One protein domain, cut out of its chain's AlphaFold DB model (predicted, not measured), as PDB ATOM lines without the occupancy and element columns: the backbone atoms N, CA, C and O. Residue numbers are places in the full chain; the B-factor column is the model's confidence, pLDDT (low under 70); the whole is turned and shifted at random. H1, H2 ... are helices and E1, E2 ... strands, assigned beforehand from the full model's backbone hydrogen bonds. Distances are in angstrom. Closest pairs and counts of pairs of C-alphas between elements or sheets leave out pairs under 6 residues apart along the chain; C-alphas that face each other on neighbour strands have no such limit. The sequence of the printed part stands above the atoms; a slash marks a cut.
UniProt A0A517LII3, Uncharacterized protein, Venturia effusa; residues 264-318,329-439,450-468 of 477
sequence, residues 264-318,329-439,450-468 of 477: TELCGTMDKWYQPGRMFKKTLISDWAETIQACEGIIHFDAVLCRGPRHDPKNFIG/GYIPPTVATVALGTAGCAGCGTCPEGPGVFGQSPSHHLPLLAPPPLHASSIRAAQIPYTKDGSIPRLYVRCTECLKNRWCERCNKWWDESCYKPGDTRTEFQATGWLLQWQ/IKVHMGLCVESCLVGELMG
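Overview. This is residues 264 to 318, 329 to 439 and 450 to 468 of the 477 residues of an uncharacterized protein of Venturia effusa (UniProt A0A517LII3). Little regular structure: loops wind round a tiny antiparallel sheet, E1 and E2, with H2 towards one end and H4 and H5 at the other. Of 185 printed residues, 40 are in named elements, mostly helix, ordered E1 H1 E2 H2 H3 H4 H5. It is compact, with a radius of gyration of the C-alphas of 17.8 A and spans of 60, 44 and 30 A.

Arrangement. E1, residues 276 to 278, and E2, residues 338 to 340, are antiparallel; N 277 and O 339, 2.9 A apart, are within hydrogen-bond range. No helix touches another: H1 is residues 288 to 294, H2 379 to 382, H3 400 to 403, H4 428 to 435, H5 458 to 468. Every O i to N i+4 pair is within range in H1 and H4, 5 of 7 in H5.

Along the chain. E1 begins at C-alpha 276 (53.162, 15.314, 0.442). H5, 14.2 A from first to last C-alpha, ends at C-alpha 468 (39.845, 17.650, 20.288).

Size, cuts and confidence. Cuts separate C-alphas 318 and 329 by 12.8 A, 439 and 450 by 14.8 A. In the printed part 28 residues have pLDDT under 70, among them residues 422 to 439.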
ATOM      1  N   THR A 264      58.914  21.766   3.946       60.97
ATOM      2  CA  THR A 264      59.954  21.975   2.925       60.97
ATOM      3  C   THR A 264      61.356  21.710   3.477       60.97
ATOM      4  O   THR A 264      62.192  21.115   2.795       60.97
ATOM      5  N   GLU A 265      61.631  22.108   4.721       60.94
ATOM      6  CA  GLU A 265      62.907  21.807   5.368       60.94
ATOM      7  C   GLU A 265      63.069  20.322   5.691       60.94
ATOM      8  O   GLU A 265      64.127  19.769   5.386       60.94
ATOM      9  N   LEU A 266      62.026  19.681   6.229       62.78
ATOM     10  CA  LEU A 266      62.004  18.262   6.601       62.78
ATOM     11  C   LEU A 266      62.054  17.314   5.395       62.78
ATOM     12  O   LEU A 266      62.691  16.268   5.471       62.78
ATOM     13  N   CYS A 267      61.413  17.660   4.274       60.72
ATOM     14  CA  CYS A 267      61.428  16.824   3.066       60.72
ATOM     15  C   CYS A 267      62.760  16.899   2.293       60.72
ATOM     16  O   CYS A 267      62.955  16.133   1.351       60.72
ATOM     17  N   GLY A 268      63.657  17.835   2.633       65.50
ATOM     18  CA  GLY A 268      64.951  18.021   1.957       65.50
ATOM     19  C   GLY A 268      64.864  18.539   0.512       65.50
ATOM     20  O   GLY A 268      65.893  18.662  -0.156       65.50
ATOM     21  N   THR A 269      63.660  18.863   0.031       74.88
ATOM     22  CA  THR A 269      63.352  19.270  -1.346       74.88
ATOM     23  C   THR A 269      62.341  20.415  -1.381       74.88
ATOM     24  O   THR A 269      61.411  20.476  -0.573       74.88
ATOM     25  N   MET A 270      62.525  21.326  -2.339       74.25
ATOM     26  CA  MET A 270      61.626  22.462  -2.584       74.25
ATOM     27  C   MET A 270      60.592  22.189  -3.688       74.25
ATOM     28  O   MET A 270      59.711  23.012  -3.933       74.25
ATOM     29  N   ASP A 271      60.669  21.027  -4.340       86.88
ATOM     30  CA  ASP A 271      59.766  20.647  -5.417       86.88
ATOM     31  C   ASP A 271      58.457  20.079  -4.864       86.88
ATOM     32  O   ASP A 271      58.428  18.997  -4.276       86.88
ATOM     33  N   LYS A 272      57.341  20.770  -5.127       89.00
ATOM     34  CA  LYS A 272      56.002  20.391  -4.630       89.00
ATOM     35  C   LYS A 272      55.613  18.940  -4.925       89.00
ATOM     36  O   LYS A 272      54.960  18.318  -4.105       89.00
ATOM     37  N   TRP A 273      56.044  18.390  -6.062       93.06
ATOM     38  CA  TRP A 273      55.770  17.001  -6.448       93.06
ATOM     39  C   TRP A 273      56.427  15.949  -5.537       93.06
ATOM     40  O   TRP A 273      55.978  14.807  -5.523       93.06
ATOM     41  N   TYR A 274      57.454  16.320  -4.770       92.31
ATOM     42  CA  TYR A 274      58.124  15.458  -3.787       92.31
ATOM     43  C   TYR A 274      57.763  15.822  -2.340       92.31
ATOM     44  O   TYR A 274      58.234  15.175  -1.404       92.31
ATOM     45  N   GLN A 275      56.903  16.823  -2.147       90.31
ATOM     46  CA  GLN A 275      56.282  17.140  -0.867       90.31
ATOM     47  C   GLN A 275      54.900  16.470  -0.811       90.31
ATOM     48  O   GLN A 275      54.212  16.391  -1.829       90.31
ATOM     49  N   PRO A 276      54.470  15.942   0.341       90.25
ATOM     50  CA  PRO A 276      53.162  15.314   0.442       90.25
ATOM     51  C   PRO A 276      52.025  16.351   0.394       90.25
ATOM     52  O   PRO A 276      52.040  17.323   1.150       90.25
ATOM     53  N   GLY A 277      51.020  16.136  -0.459       90.69
ATOM     54  CA  GLY A 277      49.840  17.000  -0.551       90.69
ATOM     55  C   GLY A 277      49.101  16.957  -1.895       90.69
ATOM     56  O   GLY A 277      49.458  16.232  -2.825       90.69
ATOM     57  N   ARG A 278      48.036  17.762  -2.006       91.69
ATOM     58  CA  ARG A 278      47.253  17.938  -3.246       91.69
ATOM     59  C   ARG A 278      47.976  18.897  -4.196       91.69
ATOM     60  O   ARG A 278      48.329  20.006  -3.807       91.69
ATOM     61  N   MET A 279      48.142  18.492  -5.454       91.44
ATOM     62  CA  MET A 279      48.952  19.236  -6.431       91.44
ATOM     63  C   MET A 279      48.206  20.378  -7.126       91.44
ATOM     64  O   MET A 279      48.822  21.372  -7.512       91.44
ATOM     65  N   PHE A 280      46.884  20.261  -7.275       89.56
ATOM     66  CA  PHE A 280      46.062  21.216  -8.022       89.56
ATOM     67  C   PHE A 280      44.990  21.840  -7.129       89.56
ATOM     68  O   PHE A 280      44.303  21.142  -6.385       89.56
ATOM     69  N   LYS A 281      44.812  23.163  -7.246       80.62
ATOM     70  CA  LYS A 281      43.745  23.912  -6.554       80.62
ATOM     71  C   LYS A 281      42.373  23.762  -7.225       80.62
ATOM     72  O   LYS A 281      41.351  23.969  -6.585       80.62
ATOM     73  N   LYS A 282      42.359  23.446  -8.524       81.94
ATOM     74  CA  LYS A 282      41.167  23.296  -9.369       81.94
ATOM     75  C   LYS A 282      41.001  21.824  -9.747       81.94
ATOM     76  O   LYS A 282      41.985  21.167 -10.081       81.94
ATOM     77  N   THR A 283      39.765  21.330  -9.762       84.00
ATOM     78  CA  THR A 283      39.431  20.024 -10.349       84.00
ATOM     79  C   THR A 283      39.789  20.010 -11.836       84.00
ATOM     80  O   THR A 283      39.339  20.872 -12.595       84.00
ATOM     81  N   LEU A 284      40.603  19.040 -12.254       87.56
ATOM     82  CA  LEU A 284      40.990  18.879 -13.654       87.56
ATOM     83  C   LEU A 284      39.833  18.321 -14.493       87.56
ATOM     84  O   LEU A 284      39.029  17.526 -14.010       87.56
ATOM     85  N   ILE A 285      39.782  18.706 -15.769       89.00
ATOM     86  CA  ILE A 285      38.897  18.076 -16.758       89.00
ATOM     87  C   ILE A 285      39.395  16.643 -17.015       89.00
ATOM     88  O   ILE A 285      40.592  16.441 -17.210       89.00
ATOM     89  N   SER A 286      38.485  15.665 -17.046       82.94
ATOM     90  CA  SER A 286      38.761  14.235 -17.293       82.94
ATOM     91  C   SER A 286      39.673  13.986 -18.496       82.94
ATOM     92  O   SER A 286      40.647  13.238 -18.417       82.94
ATOM     93  N   ASP A 287      39.378  14.672 -19.598       91.94
ATOM     94  CA  ASP A 287      39.944  14.452 -20.931       91.94
ATOM     95  C   ASP A 287      41.452  14.790 -21.002       91.94
ATOM     96  O   ASP A 287      42.142  14.438 -21.967       91.94
ATOM     97  N   TRP A 288      41.994  15.446 -19.964       95.88
ATOM     98  CA  TRP A 288      43.430  15.689 -19.831       95.88
ATOM     99  C   TRP A 288      44.224  14.395 -19.732       95.88
ATOM    100  O   TRP A 288      45.327  14.337 -20.268       95.88
ATOM    101  N   ALA A 289      43.678  13.348 -19.109       95.81
ATOM    102  CA  ALA A 289      44.390  12.084 -18.971       95.81
ATOM    103  C   ALA A 289      44.636  11.416 -20.334       95.81
ATOM    104  O   ALA A 289      45.773  11.086 -20.657       95.81
ATOM    105  N   GLU A 290      43.611  11.334 -21.190       95.75
ATOM    106  CA  GLU A 290      43.765  10.873 -22.577       95.75
ATOM    107  C   GLU A 290      44.735  11.750 -23.382       95.75
ATOM    108  O   GLU A 290      45.452  11.270 -24.257       95.75
ATOM    109  N   THR A 291      44.733  13.062 -23.124       97.56
ATOM    110  CA  THR A 291      45.596  14.019 -23.827       97.56
ATOM    111  C   THR A 291      47.061  13.830 -23.442       97.56
ATOM    112  O   THR A 291      47.918  13.802 -24.323       97.56
ATOM    113  N   ILE A 292      47.348  13.661 -22.149       97.38
ATOM    114  CA  ILE A 292      48.691  13.356 -21.641       97.38
ATOM    115  C   ILE A 292      49.143  11.988 -22.165       97.38
ATOM    116  O   ILE A 292      50.258  11.892 -22.671       97.38
ATOM    117  N   GLN A 293      48.268  10.975 -22.143       96.06
ATOM    118  CA  GLN A 293      48.560   9.640 -22.674       96.06
ATOM    119  C   GLN A 293      48.921   9.681 -24.168       96.06
ATOM    120  O   GLN A 293      49.945   9.145 -24.581       96.06
ATOM    121  N   ALA A 294      48.146  10.401 -24.988       96.50
ATOM    122  CA  ALA A 294      48.450  10.592 -26.409       96.50
ATOM    123  C   ALA A 294      49.782  11.334 -26.661       96.50
ATOM    124  O   ALA A 294      50.349  11.242 -27.749       96.50
ATOM    125  N   CYS A 295      50.279  12.078 -25.669       97.12
ATOM    126  CA  CYS A 295      51.525  12.834 -25.731       97.12
ATOM    127  C   CYS A 295      52.748  12.084 -25.167       97.12
ATOM    128  O   CYS A 295      53.850  12.641 -25.216       97.12
ATOM    129  N   GLU A 296      52.596  10.861 -24.646       95.25
ATOM    130  CA  GLU A 296      53.675  10.104 -23.995       95.25
ATOM    131  C   GLU A 296      54.929   9.973 -24.874       95.25
ATOM    132  O   GLU A 296      54.880   9.638 -26.056       95.25
ATOM    133  N   GLY A 297      56.092  10.299 -24.298       92.88
ATOM    134  CA  GLY A 297      57.374  10.333 -25.015       92.88
ATOM    135  C   GLY A 297      57.534  11.485 -26.025       92.88
ATOM    136  O   GLY A 297      58.596  11.615 -26.638       92.88
ATOM    137  N   ILE A 298      56.525  12.348 -26.196       95.94
ATOM    138  CA  ILE A 298      56.502  13.428 -27.193       95.94
ATOM    139  C   ILE A 298      56.491  14.798 -26.511       95.94
ATOM    140  O   ILE A 298      57.446  15.562 -26.677       95.94
ATOM    141  N   ILE A 299      55.439  15.084 -25.737       97.81
ATOM    142  CA  ILE A 299      55.269  16.294 -24.922       97.81
ATOM    143  C   ILE A 299      55.116  15.853 -23.465       97.81
ATOM    144  O   ILE A 299      54.314  14.982 -23.148       97.81
ATOM    145  N   HIS A 300      55.901  16.464 -22.587       98.25
ATOM    146  CA  HIS A 300      55.878  16.250 -21.143       98.25
ATOM    147  C   HIS A 300      55.153  17.423 -20.477       98.25
ATOM    148  O   HIS A 300      55.161  18.531 -21.019       98.25
ATOM    149  N   PHE A 301      54.559  17.200 -19.309       98.31
ATOM    150  CA  PHE A 301      53.740  18.194 -18.615       98.31
ATOM    151  C   PHE A 301      54.200  18.374 -17.172       98.31
ATOM    152  O   PHE A 301      54.849  17.496 -16.609       98.31
ATOM    153  N   ASP A 302      53.804  19.474 -16.537       96.81
ATOM    154  CA  ASP A 302      53.918  19.685 -15.085       96.81
ATOM    155  C   ASP A 302      52.917  18.850 -14.256       96.81
ATOM    156  O   ASP A 302      52.673  19.128 -13.082       96.81
ATOM    157  N   ALA A 303      52.383  17.786 -14.866       96.12
ATOM    158  CA  ALA A 303      51.597  16.714 -14.276       96.12
ATOM    159  C   ALA A 303      51.900  15.375 -14.970       96.12
ATOM    160  O   ALA A 303      52.416  15.342 -16.089       96.12
ATOM    161  N   VAL A 304      51.557  14.267 -14.314       96.69
ATOM    162  CA  VAL A 304      51.761  12.894 -14.810       96.69
ATOM    163  C   VAL A 304      50.503  12.055 -14.623       96.69
ATOM    164  O   VAL A 304      49.650  12.379 -13.796       96.69
ATOM    165  N   LEU A 305      50.381  10.960 -15.374       96.94
ATOM    166  CA  LEU A 305      49.310   9.989 -15.157       96.94
ATOM    167  C   LEU A 305      49.499   9.235 -13.837       96.94
ATOM    168  O   LEU A 305      50.618   8.956 -13.401       96.94
ATOM    169  N   CYS A 306      48.384   8.876 -13.211       96.38
ATOM    170  CA  CYS A 306      48.369   7.950 -12.095       96.38
ATOM    171  C   CYS A 306      48.754   6.553 -12.595       96.38
ATOM    172  O   CYS A 306      48.052   5.959 -13.408       96.38
ATOM    173  N   ARG A 307      49.858   6.011 -12.073       94.88
ATOM    174  CA  ARG A 307      50.370   4.678 -12.432       94.88
ATOM    175  C   ARG A 307      49.851   3.559 -11.519       94.88
ATOM    176  O   ARG A 307      50.403   2.466 -11.520       94.88
ATOM    177  N   GLY A 308      48.821   3.828 -10.713       92.88
ATOM    178  CA  GLY A 308      48.261   2.839  -9.791       92.88
ATOM    179  C   GLY A 308      47.686   1.612 -10.513       92.88
ATOM    180  O   GLY A 308      47.142   1.758 -11.611       92.88
ATOM    181  N   PRO A 309      47.736   0.411  -9.905       90.19
ATOM    182  CA  PRO A 309      47.372  -0.852 -10.558       90.19
ATOM    183  C   PRO A 309      45.918  -0.901 -11.048       90.19
ATOM    184  O   PRO A 309      45.604  -1.669 -11.955       90.19
ATOM    185  N   ARG A 310      45.036  -0.048 -10.510       88.31
ATOM    186  CA  ARG A 310      43.646   0.102 -10.966       88.31
ATOM    187  C   ARG A 310      43.495   0.698 -12.374       88.31
ATOM    188  O   ARG A 310      42.401   0.615 -12.925       88.31
ATOM    189  N   HIS A 311      44.557   1.263 -12.950       91.19
ATOM    190  CA  HIS A 311      44.566   1.821 -14.306       91.19
ATOM    191  C   HIS A 311      45.082   0.858 -15.388       91.19
ATOM    192  O   HIS A 311      45.010   1.202 -16.565       91.19
ATOM    193  N   ASP A 312      45.583  -0.334 -15.034       87.94
ATOM    194  CA  ASP A 312      45.933  -1.363 -16.024       87.94
ATOM    195  C   ASP A 312      44.730  -2.299 -16.253       87.94
ATOM    196  O   ASP A 312      44.344  -3.020 -15.326       87.94
ATOM    197  N   PRO A 313      44.138  -2.346 -17.466       84.75
ATOM    198  CA  PRO A 313      43.059  -3.279 -17.782       84.75
ATOM    199  C   PRO A 313      43.428  -4.746 -17.531       84.75
ATOM    200  O   PRO A 313      42.559  -5.544 -17.183       84.75
ATOM    201  N   LYS A 314      44.709  -5.121 -17.669       82.69
ATOM    202  CA  LYS A 314      45.177  -6.510 -17.511       82.69
ATOM    203  C   LYS A 314      44.950  -7.058 -16.108       82.69
ATOM    204  O   LYS A 314      44.729  -8.255 -15.972       82.69
ATOM    205  N   ASN A 315      44.930  -6.195 -15.092       76.50
ATOM    206  CA  ASN A 315      44.653  -6.591 -13.709       76.50
ATOM    207  C   ASN A 315      43.183  -6.997 -13.478       76.50
ATOM    208  O   ASN A 315      42.858  -7.516 -12.414       76.50
ATOM    209  N   PHE A 316      42.300  -6.777 -14.462       67.31
ATOM    210  CA  PHE A 316      40.861  -7.057 -14.375       67.31
ATOM    211  C   PHE A 316      40.357  -8.050 -15.435       67.31
ATOM    212  O   PHE A 316      39.245  -8.565 -15.315       67.31
ATOM    213  N   ILE A 317      41.166  -8.370 -16.452       61.25
ATOM    214  CA  ILE A 317      40.833  -9.386 -17.460       61.25
ATOM    215  C   ILE A 317      40.980 -10.777 -16.824       61.25
ATOM    216  O   ILE A 317      42.085 -11.298 -16.700       61.25
ATOM    217  N   GLY A 318      39.851 -11.375 -16.435       54.56
ATOM    218  CA  GLY A 318      39.780 -12.731 -15.872       54.56
ATOM    219  C   GLY A 318      39.236 -12.830 -14.442       54.56
ATOM    220  O   GLY A 318      39.127 -13.939 -13.929       54.56
ATOM    221  N   GLY A 329      37.424  -2.036  -8.753       74.00
ATOM    222  CA  GLY A 329      37.038  -1.675 -10.122       74.00
ATOM    223  C   GLY A 329      38.197  -1.048 -10.908       74.00
ATOM    224  O   GLY A 329      38.928  -0.217 -10.351       74.00
ATOM    225  N   TYR A 330      38.308  -1.389 -12.199       86.88
ATOM    226  CA  TYR A 330      39.125  -0.660 -13.179       86.88
ATOM    227  C   TYR A 330      38.742   0.825 -13.195       86.88
ATOM    228  O   TYR A 330      37.558   1.167 -13.210       86.88
ATOM    229  N   ILE A 331      39.741   1.704 -13.215       89.12
ATOM    230  CA  ILE A 331      39.559   3.142 -13.412       89.12
ATOM    231  C   ILE A 331      40.193   3.493 -14.768       89.12
ATOM    232  O   ILE A 331      41.361   3.149 -14.970       89.12
ATOM    233  N   PRO A 332      39.506   4.214 -15.678       90.56
ATOM    234  CA  PRO A 332      40.156   4.751 -16.876       90.56
ATOM    235  C   PRO A 332      41.393   5.592 -16.502       90.56
ATOM    236  O   PRO A 332      41.492   6.039 -15.356       90.56
ATOM    237  N   PRO A 333      42.351   5.824 -17.415       92.69
ATOM    238  CA  PRO A 333      43.522   6.645 -17.121       92.69
ATOM    239  C   PRO A 333      43.122   7.990 -16.500       92.69
ATOM    240  O   PRO A 333      42.246   8.681 -17.016       92.69
ATOM    241  N   THR A 334      43.759   8.370 -15.390       95.38
ATOM    242  CA  THR A 334      43.567   9.681 -14.751       95.38
ATOM    243  C   THR A 334      44.904  10.352 -14.467       95.38
ATOM    244  O   THR A 334      45.940   9.700 -14.341       95.38
ATOM    245  N   VAL A 335      44.892  11.680 -14.355       96.69
ATOM    246  CA  VAL A 335      46.054  12.454 -13.905       96.69
ATOM    247  C   VAL A 335      46.266  12.213 -12.406       96.69
ATOM    248  O   VAL A 335      45.302  12.164 -11.639       96.69
ATOM    249  N   ALA A 336      47.514  12.062 -11.966       96.88
ATOM    250  CA  ALA A 336      47.840  12.013 -10.546       96.88
ATOM    251  C   ALA A 336      47.614  13.397  -9.918       96.88
ATOM    252  O   ALA A 336      48.167  14.390 -10.382       96.88
ATOM    253  N   THR A 337      46.788  13.468  -8.874       95.62
ATOM    254  CA  THR A 337      46.349  14.723  -8.236       95.62
ATOM    255  C   THR A 337      46.926  14.927  -6.836       95.62
ATOM    256  O   THR A 337      46.814  16.022  -6.280       95.62
ATOM    257  N   VAL A 338      47.559  13.894  -6.277       95.50
ATOM    258  CA  VAL A 338      48.165  13.881  -4.945       95.50
ATOM    259  C   VAL A 338      49.608  13.396  -5.059       95.50
ATOM    260  O   VAL A 338      49.868  12.319  -5.607       95.50
ATOM    261  N   ALA A 339      50.533  14.188  -4.526       95.69
ATOM    262  CA  ALA A 339      51.890  13.765  -4.223       95.69
ATOM    263  C   ALA A 339      51.925  13.156  -2.816       95.69
ATOM    264  O   ALA A 339      51.298  13.656  -1.885       95.69
ATOM    265  N   LEU A 340      52.650  12.053  -2.665       94.25
ATOM    266  CA  LEU A 340      52.691  11.237  -1.446       94.25
ATOM    267  C   LEU A 340      54.041  11.360  -0.720       94.25
ATOM    268  O   LEU A 340      54.386  10.536   0.126       94.25
ATOM    269  N   GLY A 341      54.817  12.390  -1.067       90.62
ATOM    270  CA  GLY A 341      56.173  12.598  -0.576       90.62
ATOM    271  C   GLY A 341      57.169  11.552  -1.089       90.62
ATOM    272  O   GLY A 341      56.952  10.893  -2.108       90.62
ATOM    273  N   THR A 342      58.270  11.396  -0.354       91.19
ATOM    274  CA  THR A 342      59.404  10.519  -0.699       91.19
ATOM    275  C   THR A 342      59.454   9.208   0.096       91.19
ATOM    276  O   THR A 342      60.230   8.318  -0.252       91.19
ATOM    277  N   ALA A 343      58.634   9.068   1.144       89.19
ATOM    278  CA  ALA A 343      58.695   7.954   2.100       89.19
ATOM    279  C   ALA A 343      58.071   6.635   1.595       89.19
ATOM    280  O   ALA A 343      58.417   5.565   2.091       89.19
ATOM    281  N   GLY A 344      57.167   6.696   0.612       92.19
ATOM    282  CA  GLY A 344      56.413   5.532   0.133       92.19
ATOM    283  C   GLY A 344      55.272   5.116   1.070       92.19
ATOM    284  O   GLY A 344      54.870   5.875   1.951       92.19
ATOM    285  N   CYS A 345      54.698   3.936   0.830       95.25
ATOM    286  CA  CYS A 345      53.589   3.384   1.613       95.25
ATOM    287  C   CYS A 345      53.985   3.170   3.083       95.25
ATOM    288  O   CYS A 345      55.052   2.631   3.373       95.25
ATOM    289  N   ALA A 346      53.093   3.505   4.017       93.81
ATOM    290  CA  ALA A 346      53.334   3.392   5.456       93.81
ATOM    291  C   ALA A 346      53.501   1.942   5.963       93.81
ATOM    292  O   ALA A 346      53.940   1.747   7.091       93.81
ATOM    293  N   GLY A 347      53.147   0.932   5.155       91.62
ATOM    294  CA  GLY A 347      53.379  -0.484   5.463       91.62
ATOM    295  C   GLY A 347      54.701  -1.035   4.916       91.62
ATOM    296  O   GLY A 347      55.439  -1.684   5.648       91.62
ATOM    297  N   CYS A 348      55.005  -0.793   3.636       93.75
ATOM    298  CA  CYS A 348      56.123  -1.439   2.928       93.75
ATOM    299  C   CYS A 348      57.247  -0.488   2.468       93.75
ATOM    300  O   CYS A 348      58.244  -0.947   1.913       93.75
ATOM    301  N   GLY A 349      57.089   0.832   2.622       94.31
ATOM    302  CA  GLY A 349      58.039   1.846   2.140       94.31
ATOM    303  C   GLY A 349      58.139   1.977   0.612       94.31
ATOM    304  O   GLY A 349      59.097   2.559   0.100       94.31
ATOM    305  N   THR A 350      57.194   1.411  -0.151       94.44
ATOM    306  CA  THR A 350      57.211   1.424  -1.625       94.44
ATOM    307  C   THR A 350      55.803   1.549  -2.235       94.44
ATOM    308  O   THR A 350      54.902   2.067  -1.579       94.44
ATOM    309  N   CYS A 351      55.625   1.184  -3.508       93.69
ATOM    310  CA  CYS A 351      54.336   1.061  -4.188       93.69
ATOM    311  C   CYS A 351      54.374  -0.062  -5.255       93.69
ATOM    312  O   CYS A 351      55.459  -0.343  -5.777       93.69
ATOM    313  N   PRO A 352      53.233  -0.694  -5.609       92.00
ATOM    314  CA  PRO A 352      53.174  -1.791  -6.587       92.00
ATOM    315  C   PRO A 352      53.739  -1.447  -7.974       92.00
ATOM    316  O   PRO A 352      54.353  -2.285  -8.626       92.00
ATOM    317  N   GLU A 353      53.559  -0.204  -8.419       91.75
ATOM    318  CA  GLU A 353      54.017   0.314  -9.713       91.75
ATOM    319  C   GLU A 353      55.467   0.836  -9.717       91.75
ATOM    320  O   GLU A 353      55.946   1.351 -10.733       91.75
ATOM    321  N   GLY A 354      56.150   0.749  -8.570       94.50
ATOM    322  CA  GLY A 354      57.487   1.288  -8.330       94.50
ATOM    323  C   GLY A 354      57.550   2.829  -8.284       94.50
ATOM    324  O   GLY A 354      56.833   3.514  -9.024       94.50
ATOM    325  N   PRO A 355      58.423   3.419  -7.445       95.50
ATOM    326  CA  PRO A 355      58.613   4.868  -7.404       95.50
ATOM    327  C   PRO A 355      59.087   5.421  -8.752       95.50
ATOM    328  O   PRO A 355      59.847   4.775  -9.474       95.50
ATOM    329  N   GLY A 356      58.695   6.657  -9.063       96.12
ATOM    330  CA  GLY A 356      59.387   7.435 -10.087       96.12
ATOM    331  C   GLY A 356      60.764   7.847  -9.563       96.12
ATOM    332  O   GLY A 356      60.867   8.383  -8.465       96.12
ATOM    333  N   VAL A 357      61.831   7.592 -10.316       95.75
ATOM    334  CA  VAL A 357      63.204   7.951  -9.936       95.75
ATOM    335  C   VAL A 357      63.883   8.627 -11.120       95.75
ATOM    336  O   VAL A 357      63.986   8.057 -12.210       95.75
ATOM    337  N   PHE A 358      64.351   9.859 -10.915       95.25
ATOM    338  CA  PHE A 358      65.007  10.636 -11.964       95.25
ATOM    339  C   PHE A 358      66.250   9.916 -12.507       95.25
ATOM    340  O   PHE A 358      67.107   9.454 -11.757       95.25
ATOM    341  N   GLY A 359      66.339   9.809 -13.836       93.56
ATOM    342  CA  GLY A 359      67.425   9.108 -14.527       93.56
ATOM    343  C   GLY A 359      67.303   7.579 -14.577       93.56
ATOM    344  O   GLY A 359      68.108   6.962 -15.266       93.56
ATOM    345  N   GLN A 360      66.311   6.978 -13.909       95.12
ATOM    346  CA  GLN A 360      66.031   5.533 -13.970       95.12
ATOM    347  C   GLN A 360      64.661   5.242 -14.599       95.12
ATOM    348  O   GLN A 360      64.546   4.386 -15.473       95.12
ATOM    349  N   SER A 361      63.619   5.966 -14.182       95.94
ATOM    350  CA  SER A 361      62.275   5.831 -14.746       95.94
ATOM    351  C   SER A 361      62.150   6.519 -16.115       95.94
ATOM    352  O   SER A 361      62.837   7.514 -16.367       95.94
ATOM    353  N   PRO A 362      61.224   6.062 -16.983       96.06
ATOM    354  CA  PRO A 362      60.835   6.785 -18.191       96.06
ATOM    355  C   PRO A 362      60.464   8.243 -17.902       96.06
ATOM    356  O   PRO A 362      59.783   8.534 -16.919       96.06
ATOM    357  N   SER A 363      60.852   9.171 -18.780       95.44
ATOM    358  CA  SER A 363      60.638  10.607 -18.553       95.44
ATOM    359  C   SER A 363      59.163  10.995 -18.431       95.44
ATOM    360  O   SER A 363      58.853  11.938 -17.718       95.44
ATOM    361  N   HIS A 364      58.232  10.274 -19.058       95.12
ATOM    362  CA  HIS A 364      56.793  10.540 -18.922       95.12
ATOM    363  C   HIS A 364      56.206  10.096 -17.562       95.12
ATOM    364  O   HIS A 364      55.087  10.479 -17.235       95.12
ATOM    365  N   HIS A 365      56.957   9.354 -16.734       95.88
ATOM    366  CA  HIS A 365      56.595   9.079 -15.333       95.88
ATOM    367  C   HIS A 365      56.975  10.224 -14.376       95.88
ATOM    368  O   HIS A 365      56.652  10.151 -13.191       95.88
ATOM    369  N   LEU A 366      57.691  11.246 -14.858       97.25
ATOM    370  CA  LEU A 366      58.215  12.349 -14.056       97.25
ATOM    371  C   LEU A 366      57.570  13.673 -14.507       97.25
ATOM    372  O   LEU A 366      57.592  13.982 -15.702       97.25
ATOM    373  N   PRO A 367      57.001  14.476 -13.596       97.19
ATOM    374  CA  PRO A 367      56.435  15.770 -13.946       97.19
ATOM    375  C   PRO A 367      57.549  16.759 -14.284       97.19
ATOM    376  O   PRO A 367      58.664  16.670 -13.765       97.19
ATOM    377  N   LEU A 368      57.239  17.735 -15.135       97.38
ATOM    378  CA  LEU A 368      58.041  18.946 -15.231       97.38
ATOM    379  C   LEU A 368      57.950  19.706 -13.900       97.38
ATOM    380  O   LEU A 368      56.864  19.941 -13.371       97.38
ATOM    381  N   LEU A 369      59.103  20.080 -13.366       95.19
ATOM    382  CA  LEU A 369      59.259  20.783 -12.102       95.19
ATOM    383  C   LEU A 369      59.350  22.286 -12.362       95.19
ATOM    384  O   LEU A 369      59.898  22.722 -13.380       95.19
ATOM    385  N   ALA A 370      58.749  23.070 -11.470       90.50
ATOM    386  CA  ALA A 370      58.706  24.524 -11.550       90.50
ATOM    387  C   ALA A 370      59.746  25.136 -10.592       90.50
ATOM    388  O   ALA A 370      59.880  24.638  -9.475       90.50
ATOM    389  N   PRO A 371      60.430  26.231 -10.968       91.62
ATOM    390  CA  PRO A 371      60.229  27.021 -12.185       91.62
ATOM    391  C   PRO A 371      60.837  26.371 -13.447       91.62
ATOM    392  O   PRO A 371      61.768  25.572 -13.344       91.62
ATOM    393  N   PRO A 372      60.362  26.730 -14.656       93.12
ATOM    394  CA  PRO A 372      60.977  26.299 -15.909       93.12
ATOM    395  C   PRO A 372      62.477  26.650 -15.985       93.12
ATOM    396  O   PRO A 372      62.871  27.751 -15.591       93.12
ATOM    397  N   PRO A 373      63.337  25.763 -16.521       93.56
ATOM    398  CA  PRO A 373      64.783  25.968 -16.488       93.56
ATOM    399  C   PRO A 373      65.225  27.184 -17.320       93.56
ATOM    400  O   PRO A 373      64.916  27.297 -18.508       93.56
ATOM    401  N   LEU A 374      66.017  28.062 -16.694       92.75
ATOM    402  CA  LEU A 374      66.572  29.277 -17.307       92.75
ATOM    403  C   LEU A 374      67.657  28.960 -18.351       92.75
ATOM    404  O   LEU A 374      67.592  29.403 -19.497       92.75
ATOM    405  N   HIS A 375      68.644  28.150 -17.956       91.81
ATOM    406  CA  HIS A 375      69.883  27.915 -18.720       91.81
ATOM    407  C   HIS A 375      69.817  26.711 -19.665       91.81
ATOM    408  O   HIS A 375      70.762  26.422 -20.401       91.81
ATOM    409  N   ALA A 376      68.694  25.994 -19.661       92.56
ATOM    410  CA  ALA A 376      68.483  24.783 -20.437       92.56
ATOM    411  C   ALA A 376      67.064  24.736 -21.014       92.56
ATOM    412  O   ALA A 376      66.139  25.366 -20.522       92.56
ATOM    413  N   SER A 377      66.887  23.957 -22.080       93.00
ATOM    414  CA  SER A 377      65.575  23.733 -22.717       93.00
ATOM    415  C   SER A 377      65.404  22.251 -23.057       93.00
ATOM    416  O   SER A 377      64.961  21.880 -24.145       93.00
ATOM    417  N   SER A 378      65.876  21.394 -22.149       95.94
ATOM    418  CA  SER A 378      65.778  19.938 -22.230       95.94
ATOM    419  C   SER A 378      64.840  19.429 -21.142       95.94
ATOM    420  O   SER A 378      64.787  19.984 -20.048       95.94
ATOM    421  N   ILE A 379      64.135  18.340 -21.434       96.94
ATOM    422  CA  ILE A 379      63.199  17.722 -20.487       96.94
ATOM    423  C   ILE A 379      63.933  17.210 -19.248       96.94
ATOM    424  O   ILE A 379      63.488  17.457 -18.138       96.94
ATOM    425  N   ARG A 380      65.141  16.655 -19.413       96.38
ATOM    426  CA  ARG A 380      66.003  16.267 -18.288       96.38
ATOM    427  C   ARG A 380      66.296  17.427 -17.323       96.38
ATOM    428  O   ARG A 380      66.277  17.212 -16.122       96.38
ATOM    429  N   ALA A 381      66.553  18.637 -17.827       95.56
ATOM    430  CA  ALA A 381      66.791  19.808 -16.975       95.56
ATOM    431  C   ALA A 381      65.503  20.393 -16.370       95.56
ATOM    432  O   ALA A 381      65.577  21.132 -15.399       95.56
ATOM    433  N   ALA A 382      64.342  20.065 -16.937       96.44
ATOM    434  CA  ALA A 382      63.029  20.450 -16.427       96.44
ATOM    435  C   ALA A 382      62.416  19.401 -15.476       96.44
ATOM    436  O   ALA A 382      61.334  19.626 -14.958       96.44
ATOM    437  N   GLN A 383      63.069  18.251 -15.270       96.62
ATOM    438  CA  GLN A 383      62.600  17.143 -14.421       96.62
ATOM    439  C   GLN A 383      63.572  16.796 -13.285       96.62
ATOM    440  O   GLN A 383      63.318  15.858 -12.531       96.62
ATOM    441  N   ILE A 384      64.710  17.491 -13.196       93.69
ATOM    442  CA  ILE A 384      65.722  17.229 -12.172       93.69
ATOM    443  C   ILE A 384      65.260  17.821 -10.831       93.69
ATOM    444  O   ILE A 384      65.095  19.038 -10.755       93.69
ATOM    445  N   PRO A 385      65.029  17.000  -9.792       92.19
ATOM    446  CA  PRO A 385      64.629  17.509  -8.489       92.19
ATOM    447  C   PRO A 385      65.778  18.255  -7.812       92.19
ATOM    448  O   PRO A 385      66.934  17.832  -7.886       92.19
ATOM    449  N   TYR A 386      65.447  19.333  -7.109       85.75
ATOM    450  CA  TYR A 386      66.366  20.045  -6.239       85.75
ATOM    451  C   TYR A 386      66.294  19.473  -4.819       85.75
ATOM    452  O   TYR A 386      65.289  19.617  -4.111       85.75
ATOM    453  N   THR A 387      67.383  18.836  -4.395       85.50
ATOM    454  CA  THR A 387      67.599  18.344  -3.030       85.50
ATOM    455  C   THR A 387      68.792  19.044  -2.396       85.50
ATOM    456  O   THR A 387      69.795  19.302  -3.063       85.50
ATOM    457  N   LYS A 388      68.703  19.336  -1.091       80.69
ATOM    458  CA  LYS A 388      69.798  19.981  -0.339       80.69
ATOM    459  C   LYS A 388      71.091  19.151  -0.372       80.69
ATOM    460  O   LYS A 388      72.171  19.713  -0.512       80.69
ATOM    461  N   ASP A 389      70.956  17.826  -0.320       82.44
ATOM    462  CA  ASP A 389      72.076  16.880  -0.211       82.44
ATOM    463  C   ASP A 389      72.529  16.300  -1.568       82.44
ATOM    464  O   ASP A 389      73.348  15.384  -1.614       82.44
ATOM    465  N   GLY A 390      71.952  16.761  -2.687       81.31
ATOM    466  CA  GLY A 390      72.223  16.226  -4.030       81.31
ATOM    467  C   GLY A 390      71.731  14.789  -4.276       81.31
ATOM    468  O   GLY A 390      72.029  14.200  -5.317       81.31
ATOM    469  N   SER A 391      70.981  14.210  -3.336       87.94
ATOM    470  CA  SER A 391      70.366  12.887  -3.457       87.94
ATOM    471  C   SER A 391      69.240  12.878  -4.500       87.94
ATOM    472  O   SER A 391      68.610  13.903  -4.760       87.94
ATOM    473  N   ILE A 392      68.959  11.717  -5.103       90.25
ATOM    474  CA  ILE A 392      67.833  11.559  -6.038       90.25
ATOM    475  C   ILE A 392      66.619  11.025  -5.255       90.25
ATOM    476  O   ILE A 392      66.620   9.851  -4.876       90.25
ATOM    477  N   PRO A 393      65.587  11.851  -4.995       92.50
ATOM    478  CA  PRO A 393      64.415  11.446  -4.236       92.50
ATOM    479  C   PRO A 393      63.511  10.511  -5.048       92.50
ATOM    480  O   PRO A 393      63.484  10.533  -6.282       92.50
ATOM    481  N   ARG A 394      62.732   9.698  -4.331       94.38
ATOM    482  CA  ARG A 394      61.676   8.855  -4.904       94.38
ATOM    483  C   ARG A 394      60.390   9.665  -5.049       94.38
ATOM    484  O   ARG A 394      59.981  10.335  -4.109       94.38
ATOM    485  N   LEU A 395      59.746   9.564  -6.205       96.00
ATOM    486  CA  LEU A 395      58.459  10.178  -6.503       96.00
ATOM    487  C   LEU A 395      57.329   9.156  -6.322       96.00
ATOM    488  O   LEU A 395      57.250   8.179  -7.074       96.00
ATOM    489  N   TYR A 396      56.425   9.420  -5.381       96.44
ATOM    490  CA  TYR A 396      55.179   8.674  -5.205       96.44
ATOM    491  C   TYR A 396      53.989   9.601  -5.479       96.44
ATOM    492  O   TYR A 396      53.836  10.632  -4.828       96.44
ATOM    493  N   VAL A 397      53.156   9.253  -6.464       96.62
ATOM    494  CA  VAL A 397      52.036  10.087  -6.936       96.62
ATOM    495  C   VAL A 397      50.853   9.213  -7.345       96.62
ATOM    496  O   VAL A 397      51.036   8.194  -8.012       96.62
ATOM    497  N   ARG A 398      49.632   9.605  -6.973       95.69
ATOM    498  CA  ARG A 398      48.392   8.889  -7.332       95.69
ATOM    499  C   ARG A 398      47.233   9.870  -7.564       95.69
ATOM    500  O   ARG A 398      47.295  11.041  -7.191       95.69
ATOM    501  N   CYS A 399      46.166   9.402  -8.203       95.19
ATOM    502  CA  CYS A 399      44.881  10.102  -8.251       95.19
ATOM    503  C   CYS A 399      44.067   9.842  -6.970       95.19
ATOM    504  O   CYS A 399      44.281   8.843  -6.278       95.19
ATOM    505  N   THR A 400      43.090  10.705  -6.680       92.25
ATOM    506  CA  THR A 400      42.176  10.549  -5.532       92.25
ATOM    507  C   THR A 400      41.429   9.216  -5.538       92.25
ATOM    508  O   THR A 400      41.278   8.613  -4.482       92.25
ATOM    509  N   GLU A 401      41.041   8.698  -6.706       90.69
ATOM    510  CA  GLU A 401      40.304   7.429  -6.815       90.69
ATOM    511  C   GLU A 401      41.147   6.201  -6.438       90.69
ATOM    512  O   GLU A 401      40.638   5.250  -5.842       90.69
ATOM    513  N   CYS A 402      42.454   6.229  -6.717       91.88
ATOM    514  CA  CYS A 402      43.390   5.223  -6.211       91.88
ATOM    515  C   CYS A 402      43.627   5.353  -4.698       91.88
ATOM    516  O   CYS A 402      43.903   4.358  -4.036       91.88
ATOM    517  N   LEU A 403      43.525   6.568  -4.153       91.94
ATOM    518  CA  LEU A 403      43.762   6.867  -2.738       91.94
ATOM    519  C   LEU A 403      42.494   6.841  -1.871       91.94
ATOM    520  O   LEU A 403      42.576   7.079  -0.662       91.94
ATOM    521  N   LYS A 404      41.326   6.538  -2.452       88.44
ATOM    522  CA  LYS A 404      40.049   6.485  -1.735       88.44
ATOM    523  C   LYS A 404      40.138   5.486  -0.580       88.44
ATOM    524  O   LYS A 404      40.455   4.316  -0.786       88.44
ATOM    525  N   ASN A 405      39.872   5.969   0.634       87.50
ATOM    526  CA  ASN A 405      40.017   5.242   1.901       87.50
ATOM    527  C   ASN A 405      41.443   4.712   2.167       87.50
ATOM    528  O   ASN A 405      41.607   3.767   2.925       87.50
ATOM    529  N   ARG A 406      42.485   5.285   1.549       91.19
ATOM    530  CA  ARG A 406      43.874   4.780   1.598       91.19
ATOM    531  C   ARG A 406      44.923   5.833   1.940       91.19
ATOM    532  O   ARG A 406      46.084   5.477   2.107       91.19
ATOM    533  N   TRP A 407      44.545   7.101   2.049       93.31
ATOM    534  CA  TRP A 407      45.436   8.226   2.339       93.31
ATOM    535  C   TRP A 407      44.827   9.108   3.427       93.31
ATOM    536  O   TRP A 407      43.627   9.377   3.410       93.31
ATOM    537  N   CYS A 408      45.654   9.532   4.381       91.44
ATOM    538  CA  CYS A 408      45.270  10.490   5.405       91.44
ATOM    539  C   CYS A 408      45.665  11.908   4.985       91.44
ATOM    540  O   CYS A 408      46.849  12.211   4.896       91.44
ATOM    541  N   GLU A 409      44.698  12.807   4.832       89.19
ATOM    542  CA  GLU A 409      44.939  14.187   4.393       89.19
ATOM    543  C   GLU A 409      45.706  15.028   5.433       89.19
ATOM    544  O   GLU A 409      46.389  15.984   5.077       89.19
ATOM    545  N   ARG A 410      45.638  14.653   6.723       86.31
ATOM    546  CA  ARG A 410      46.281  15.381   7.833       86.31
ATOM    547  C   ARG A 410      47.761  15.039   8.019       86.31
ATOM    548  O   ARG A 410      48.579  15.941   8.154       86.31
ATOM    549  N   CYS A 411      48.112  13.750   8.075       87.69
ATOM    550  CA  CYS A 411      49.501  13.304   8.280       87.69
ATOM    551  C   CYS A 411      50.180  12.780   7.008       87.69
ATOM    552  O   CYS A 411      51.345  12.397   7.050       87.69
ATOM    553  N   ASN A 412      49.456  12.727   5.888       90.94
ATOM    554  CA  ASN A 412      49.904  12.238   4.584       90.94
ATOM    555  C   ASN A 412      50.408  10.784   4.519       90.94
ATOM    556  O   ASN A 412      50.828  10.333   3.452       90.94
ATOM    557  N   LYS A 413      50.287  10.006   5.606       91.94
ATOM    558  CA  LYS A 413      50.434   8.545   5.559       91.94
ATOM    559  C   LYS A 413      49.435   7.954   4.562       91.94
ATOM    560  O   LYS A 413      48.279   8.381   4.499       91.94
ATOM    561  N   TRP A 414      49.873   6.949   3.813       94.31
ATOM    562  CA  TRP A 414      49.040   6.241   2.849       94.31
ATOM    563  C   TRP A 414      49.409   4.755   2.777       94.31
ATOM    564  O   TRP A 414      50.519   4.370   3.148       94.31
ATOM    565  N   TRP A 415      48.480   3.929   2.296       93.56
ATOM    566  CA  TRP A 415      48.637   2.477   2.194       93.56
ATOM    567  C   TRP A 415      48.262   1.959   0.804       93.56
ATOM    568  O   TRP A 415      47.135   2.139   0.329       93.56
ATOM    569  N   ASP A 416      49.210   1.268   0.173       92.31
ATOM    570  CA  ASP A 416      49.016   0.613  -1.119       92.31
ATOM    571  C   ASP A 416      48.035  -0.571  -1.072       92.31
ATOM    572  O   ASP A 416      47.557  -1.010  -0.020       92.31
ATOM    573  N   GLU A 417      47.723  -1.085  -2.260       88.19
ATOM    574  CA  GLU A 417      46.787  -2.179  -2.504       88.19
ATOM    575  C   GLU A 417      47.175  -3.524  -1.854       88.19
ATOM    576  O   GLU A 417      46.314  -4.394  -1.697       88.19
ATOM    577  N   SER A 418      48.437  -3.693  -1.448       86.69
ATOM    578  CA  SER A 418      48.956  -4.888  -0.772       86.69
ATOM    579  C   SER A 418      48.943  -4.750   0.756       86.69
ATOM    580  O   SER A 418      48.633  -5.711   1.452       86.69
ATOM    581  N   CYS A 419      49.240  -3.559   1.283       89.44
ATOM    582  CA  CYS A 419      49.355  -3.262   2.718       89.44
ATOM    583  C   CYS A 419      48.014  -2.940   3.397       89.44
ATOM    584  O   CYS A 419      47.922  -2.882   4.632       89.44
ATOM    585  N   TYR A 420      46.984  -2.666   2.598       87.50
ATOM    586  CA  TYR A 420      45.621  -2.446   3.059       87.50
ATOM    587  C   TYR A 420      44.620  -2.793   1.956       87.50
ATOM    588  O   TYR A 420      44.864  -2.543   0.773       87.50
ATOM    589  N   LYS A 421      43.462  -3.322   2.344       82.50
ATOM    590  CA  LYS A 421      42.283  -3.466   1.490       82.50
ATOM    591  C   LYS A 421      41.094  -2.956   2.310       82.50
ATOM    592  O   LYS A 421      40.796  -3.579   3.321       82.50
ATOM    593  N   PRO A 422      40.475  -1.815   1.956       69.06
ATOM    594  CA  PRO A 422      39.260  -1.384   2.634       69.06
ATOM    595  C   PRO A 422      38.160  -2.413   2.342       69.06
ATOM    596  O   PRO A 422      37.888  -2.689   1.173       69.06
ATOM    597  N   GLY A 423      37.579  -3.000   3.387       60.09
ATOM    598  CA  GLY A 423      36.508  -3.988   3.250       60.09
ATOM    599  C   GLY A 423      35.230  -3.371   2.673       60.09
ATOM    600  O   GLY A 423      34.861  -2.252   3.029       60.09
ATOM    601  N   ASP A 424      34.530  -4.111   1.808       52.34
ATOM    602  CA  ASP A 424      33.266  -3.678   1.176       52.34
ATOM    603  C   ASP A 424      32.082  -3.572   2.156       52.34
ATOM    604  O   ASP A 424      31.021  -3.051   1.816       52.34
ATOM    605  N   THR A 425      32.213  -4.126   3.361       44.72
ATOM    606  CA  THR A 425      31.079  -4.559   4.194       44.72
ATOM    607  C   THR A 425      30.516  -3.497   5.138       44.72
ATOM    608  O   THR A 425      29.612  -3.806   5.915       44.72
ATOM    609  N   ARG A 426      30.997  -2.247   5.080       50.69
ATOM    610  CA  ARG A 426      30.385  -1.118   5.798       50.69
ATOM    611  C   ARG A 426      30.174   0.070   4.871       50.69
ATOM    612  O   ARG A 426      31.130   0.695   4.417       50.69
ATOM    613  N   THR A 427      28.912   0.447   4.679       52.75
ATOM    614  CA  THR A 427      28.578   1.798   4.208       52.75
ATOM    615  C   THR A 427      29.163   2.835   5.172       52.75
ATOM    616  O   THR A 427      29.352   2.546   6.355       52.75
ATOM    617  N   GLU A 428      29.428   4.061   4.710       52.66
ATOM    618  CA  GLU A 428      30.000   5.129   5.556       52.66
ATOM    619  C   GLU A 428      29.199   5.331   6.858       52.66
ATOM    620  O   GLU A 428      29.783   5.540   7.918       52.66
ATOM    621  N   PHE A 429      27.878   5.132   6.790       46.84
ATOM    622  CA  PHE A 429      26.935   5.155   7.912       46.84
ATOM    623  C   PHE A 429      27.127   4.008   8.927       46.84
ATOM    624  O   PHE A 429      26.980   4.186  10.135       46.84
ATOM    625  N   GLN A 430      27.477   2.806   8.462       52.75
ATOM    626  CA  GLN A 430      27.827   1.690   9.344       52.75
ATOM    627  C   GLN A 430      29.234   1.849   9.926       52.75
ATOM    628  O   GLN A 430      29.484   1.370  11.034       52.75
ATOM    629  N   ALA A 431      30.162   2.487   9.205       55.38
ATOM    630  CA  ALA A 431      31.507   2.786   9.695       55.38
ATOM    631  C   ALA A 431      31.483   3.852  10.808       55.38
ATOM    632  O   ALA A 431      32.096   3.641  11.852       55.38
ATOM    633  N   THR A 432      30.695   4.924  10.665       56.88
ATOM    634  CA  THR A 432      30.461   5.888  11.758       56.88
ATOM    635  C   THR A 432      29.746   5.245  12.950       56.88
ATOM    636  O   THR A 432      30.152   5.463  14.091       56.88
ATOM    637  N   GLY A 433      28.761   4.371  12.708       54.66
ATOM    638  CA  GLY A 433      28.118   3.578  13.765       54.66
ATOM    639  C   GLY A 433      29.072   2.642  14.527       54.66
ATOM    640  O   GLY A 433      28.878   2.415  15.715       54.66
ATOM    641  N   TRP A 434      30.130   2.134  13.880       56.94
ATOM    642  CA  TRP A 434      31.194   1.370  14.553       56.94
ATOM    643  C   TRP A 434      32.029   2.245  15.476       56.94
ATOM    644  O   TRP A 434      32.349   1.845  16.589       56.94
ATOM    645  N   LEU A 435      32.379   3.438  14.994       55.75
ATOM    646  CA  LEU A 435      33.279   4.351  15.684       55.75
ATOM    647  C   LEU A 435      32.667   4.863  16.996       55.75
ATOM    648  O   LEU A 435      33.366   4.981  17.996       55.75
ATOM    649  N   LEU A 436      31.346   5.066  17.009       55.16
ATOM    650  CA  LEU A 436      30.554   5.363  18.210       55.16
ATOM    651  C   LEU A 436      30.502   4.199  19.218       55.16
ATOM    652  O   LEU A 436      30.219   4.419  20.393       55.16
ATOM    653  N   GLN A 437      30.763   2.969  18.770       53.00
ATOM    654  CA  GLN A 437      30.776   1.757  19.592       53.00
ATOM    655  C   GLN A 437      32.208   1.314  19.963       53.00
ATOM    656  O   GLN A 437      32.388   0.307  20.648       53.00
ATOM    657  N   TRP A 438      33.235   2.049  19.521       50.28
ATOM    658  CA  TRP A 438      34.633   1.673  19.708       50.28
ATOM    659  C   TRP A 438      35.118   2.015  21.120       50.28
ATOM    660  O   TRP A 438      35.462   3.155  21.429       50.28
ATOM    661  N   GLN A 439      35.145   1.011  21.998       49.91
ATOM    662  CA  GLN A 439      35.748   1.134  23.323       49.91
ATOM    663  C   GLN A 439      37.249   0.806  23.248       49.91
ATOM    664  O   GLN A 439      37.604  -0.262  22.748       49.91
ATOM    665  N   ILE A 450      40.103  -0.940  10.035       80.06
ATOM    666  CA  ILE A 450      39.905   0.246   9.190       80.06
ATOM    667  C   ILE A 450      41.058   1.227   9.439       80.06
ATOM    668  O   ILE A 450      41.102   1.886  10.471       80.06
ATOM    669  N   LYS A 451      41.979   1.367   8.477       83.94
ATOM    670  CA  LYS A 451      43.156   2.248   8.630       83.94
ATOM    671  C   LYS A 451      42.859   3.724   8.374       83.94
ATOM    672  O   LYS A 451      43.491   4.589   8.977       83.94
ATOM    673  N   VAL A 452      41.905   4.023   7.490       85.06
ATOM    674  CA  VAL A 452      41.513   5.391   7.109       85.06
ATOM    675  C   VAL A 452      39.993   5.503   7.036       85.06
ATOM    676  O   VAL A 452      39.343   4.701   6.368       85.06
ATOM    677  N   HIS A 453      39.443   6.536   7.671       82.50
ATOM    678  CA  HIS A 453      38.025   6.888   7.641       82.50
ATOM    679  C   HIS A 453      37.883   8.414   7.532       82.50
ATOM    680  O   HIS A 453      38.646   9.148   8.156       82.50
ATOM    681  N   MET A 454      36.957   8.901   6.697       82.50
ATOM    682  CA  MET A 454      36.748  10.339   6.422       82.50
ATOM    683  C   MET A 454      38.039  11.114   6.076       82.50
ATOM    684  O   MET A 454      38.235  12.246   6.505       82.50
ATOM    685  N   GLY A 455      38.958  10.491   5.327       82.44
ATOM    686  CA  GLY A 455      40.247  11.098   4.960       82.44
ATOM    687  C   GLY A 455      41.270  11.198   6.103       82.44
ATOM    688  O   GLY A 455      42.330  11.793   5.924       82.44
ATOM    689  N   LEU A 456      41.010  10.607   7.273       86.00
ATOM    690  CA  LEU A 456      41.914  10.608   8.425       86.00
ATOM    691  C   LEU A 456      42.350   9.184   8.780       86.00
ATOM    692  O   LEU A 456      41.543   8.257   8.731       86.00
ATOM    693  N   CYS A 457      43.620   8.987   9.152       88.06
ATOM    694  CA  CYS A 457      44.043   7.700   9.697       88.06
ATOM    695  C   CYS A 457      43.437   7.492  11.089       88.06
ATOM    696  O   CYS A 457      43.436   8.412  11.916       88.06
ATOM    697  N   VAL A 458      42.925   6.286  11.338       85.75
ATOM    698  CA  VAL A 458      42.179   5.976  12.566       85.75
ATOM    699  C   VAL A 458      43.097   6.032  13.789       85.75
ATOM    700  O   VAL A 458      42.792   6.750  14.734       85.75
ATOM    701  N   GLU A 459      44.270   5.397  13.710       78.81
ATOM    702  CA  GLU A 459      45.278   5.284  14.784       78.81
ATOM    703  C   GLU A 459      45.739   6.607  15.424       78.81
ATOM    704  O   GLU A 459      46.298   6.596  16.518       78.81
ATOM    705  N   SER A 460      45.634   7.745  14.730       81.25
ATOM    706  CA  SER A 460      46.247   9.000  15.201       81.25
ATOM    707  C   SER A 460      45.418  10.232  14.873       81.25
ATOM    708  O   SER A 460      45.086  11.017  15.757       81.25
ATOM    709  N   CYS A 461      45.085  10.439  13.597       84.88
ATOM    710  CA  CYS A 461      44.481  11.695  13.168       84.88
ATOM    711  C   CYS A 461      42.993  11.784  13.507       84.88
ATOM    712  O   CYS A 461      42.548  12.865  13.880       84.88
ATOM    713  N   LEU A 462      42.249  10.680  13.395       81.69
ATOM    714  CA  LEU A 462      40.816  10.642  13.693       81.69
ATOM    715  C   LEU A 462      40.545  10.680  15.203       81.69
ATOM    716  O   LEU A 462      39.718  11.468  15.650       81.69
ATOM    717  N   VAL A 463      41.283   9.890  15.994       77.19
ATOM    718  CA  VAL A 463      41.218   9.943  17.468       77.19
ATOM    719  C   VAL A 463      41.569  11.345  17.977       77.19
ATOM    720  O   VAL A 463      40.876  11.864  18.848       77.19
ATOM    721  N   GLY A 464      42.578  11.998  17.383       72.81
ATOM    722  CA  GLY A 464      42.939  13.380  17.705       72.81
ATOM    723  C   GLY A 464      41.824  14.399  17.435       72.81
ATOM    724  O   GLY A 464      41.609  15.277  18.264       72.81
ATOM    725  N   GLU A 465      41.080  14.275  16.329       76.88
ATOM    726  CA  GLU A 465      39.911  15.136  16.064       76.88
ATOM    727  C   GLU A 465      38.768  14.880  17.056       76.88
ATOM    728  O   GLU A 465      38.196  15.823  17.598       76.88
ATOM    729  N   LEU A 466      38.457  13.613  17.343       73.94
ATOM    730  CA  LEU A 466      37.358  13.244  18.243       73.94
ATOM    731  C   LEU A 466      37.624  13.663  19.696       73.94
ATOM    732  O   LEU A 466      36.717  14.144  20.371       73.94
ATOM    733  N   MET A 467      38.868  13.532  20.166       62.59
ATOM    734  CA  MET A 467      39.268  14.025  21.488       62.59
ATOM    735  C   MET A 467      39.415  15.554  21.522       62.59
ATOM    736  O   MET A 467      39.108  16.160  22.544       62.59
ATOM    737  N   GLY A 468      39.813  16.189  20.414       55.34
ATOM    738  CA  GLY A 468      39.845  17.650  20.288       55.34
ATOM    739  C   GLY A 468      38.450  18.278  20.379       55.34
ATOM    740  O   GLY A 468      38.241  19.204  21.157       55.34
TER     741      GLY A 468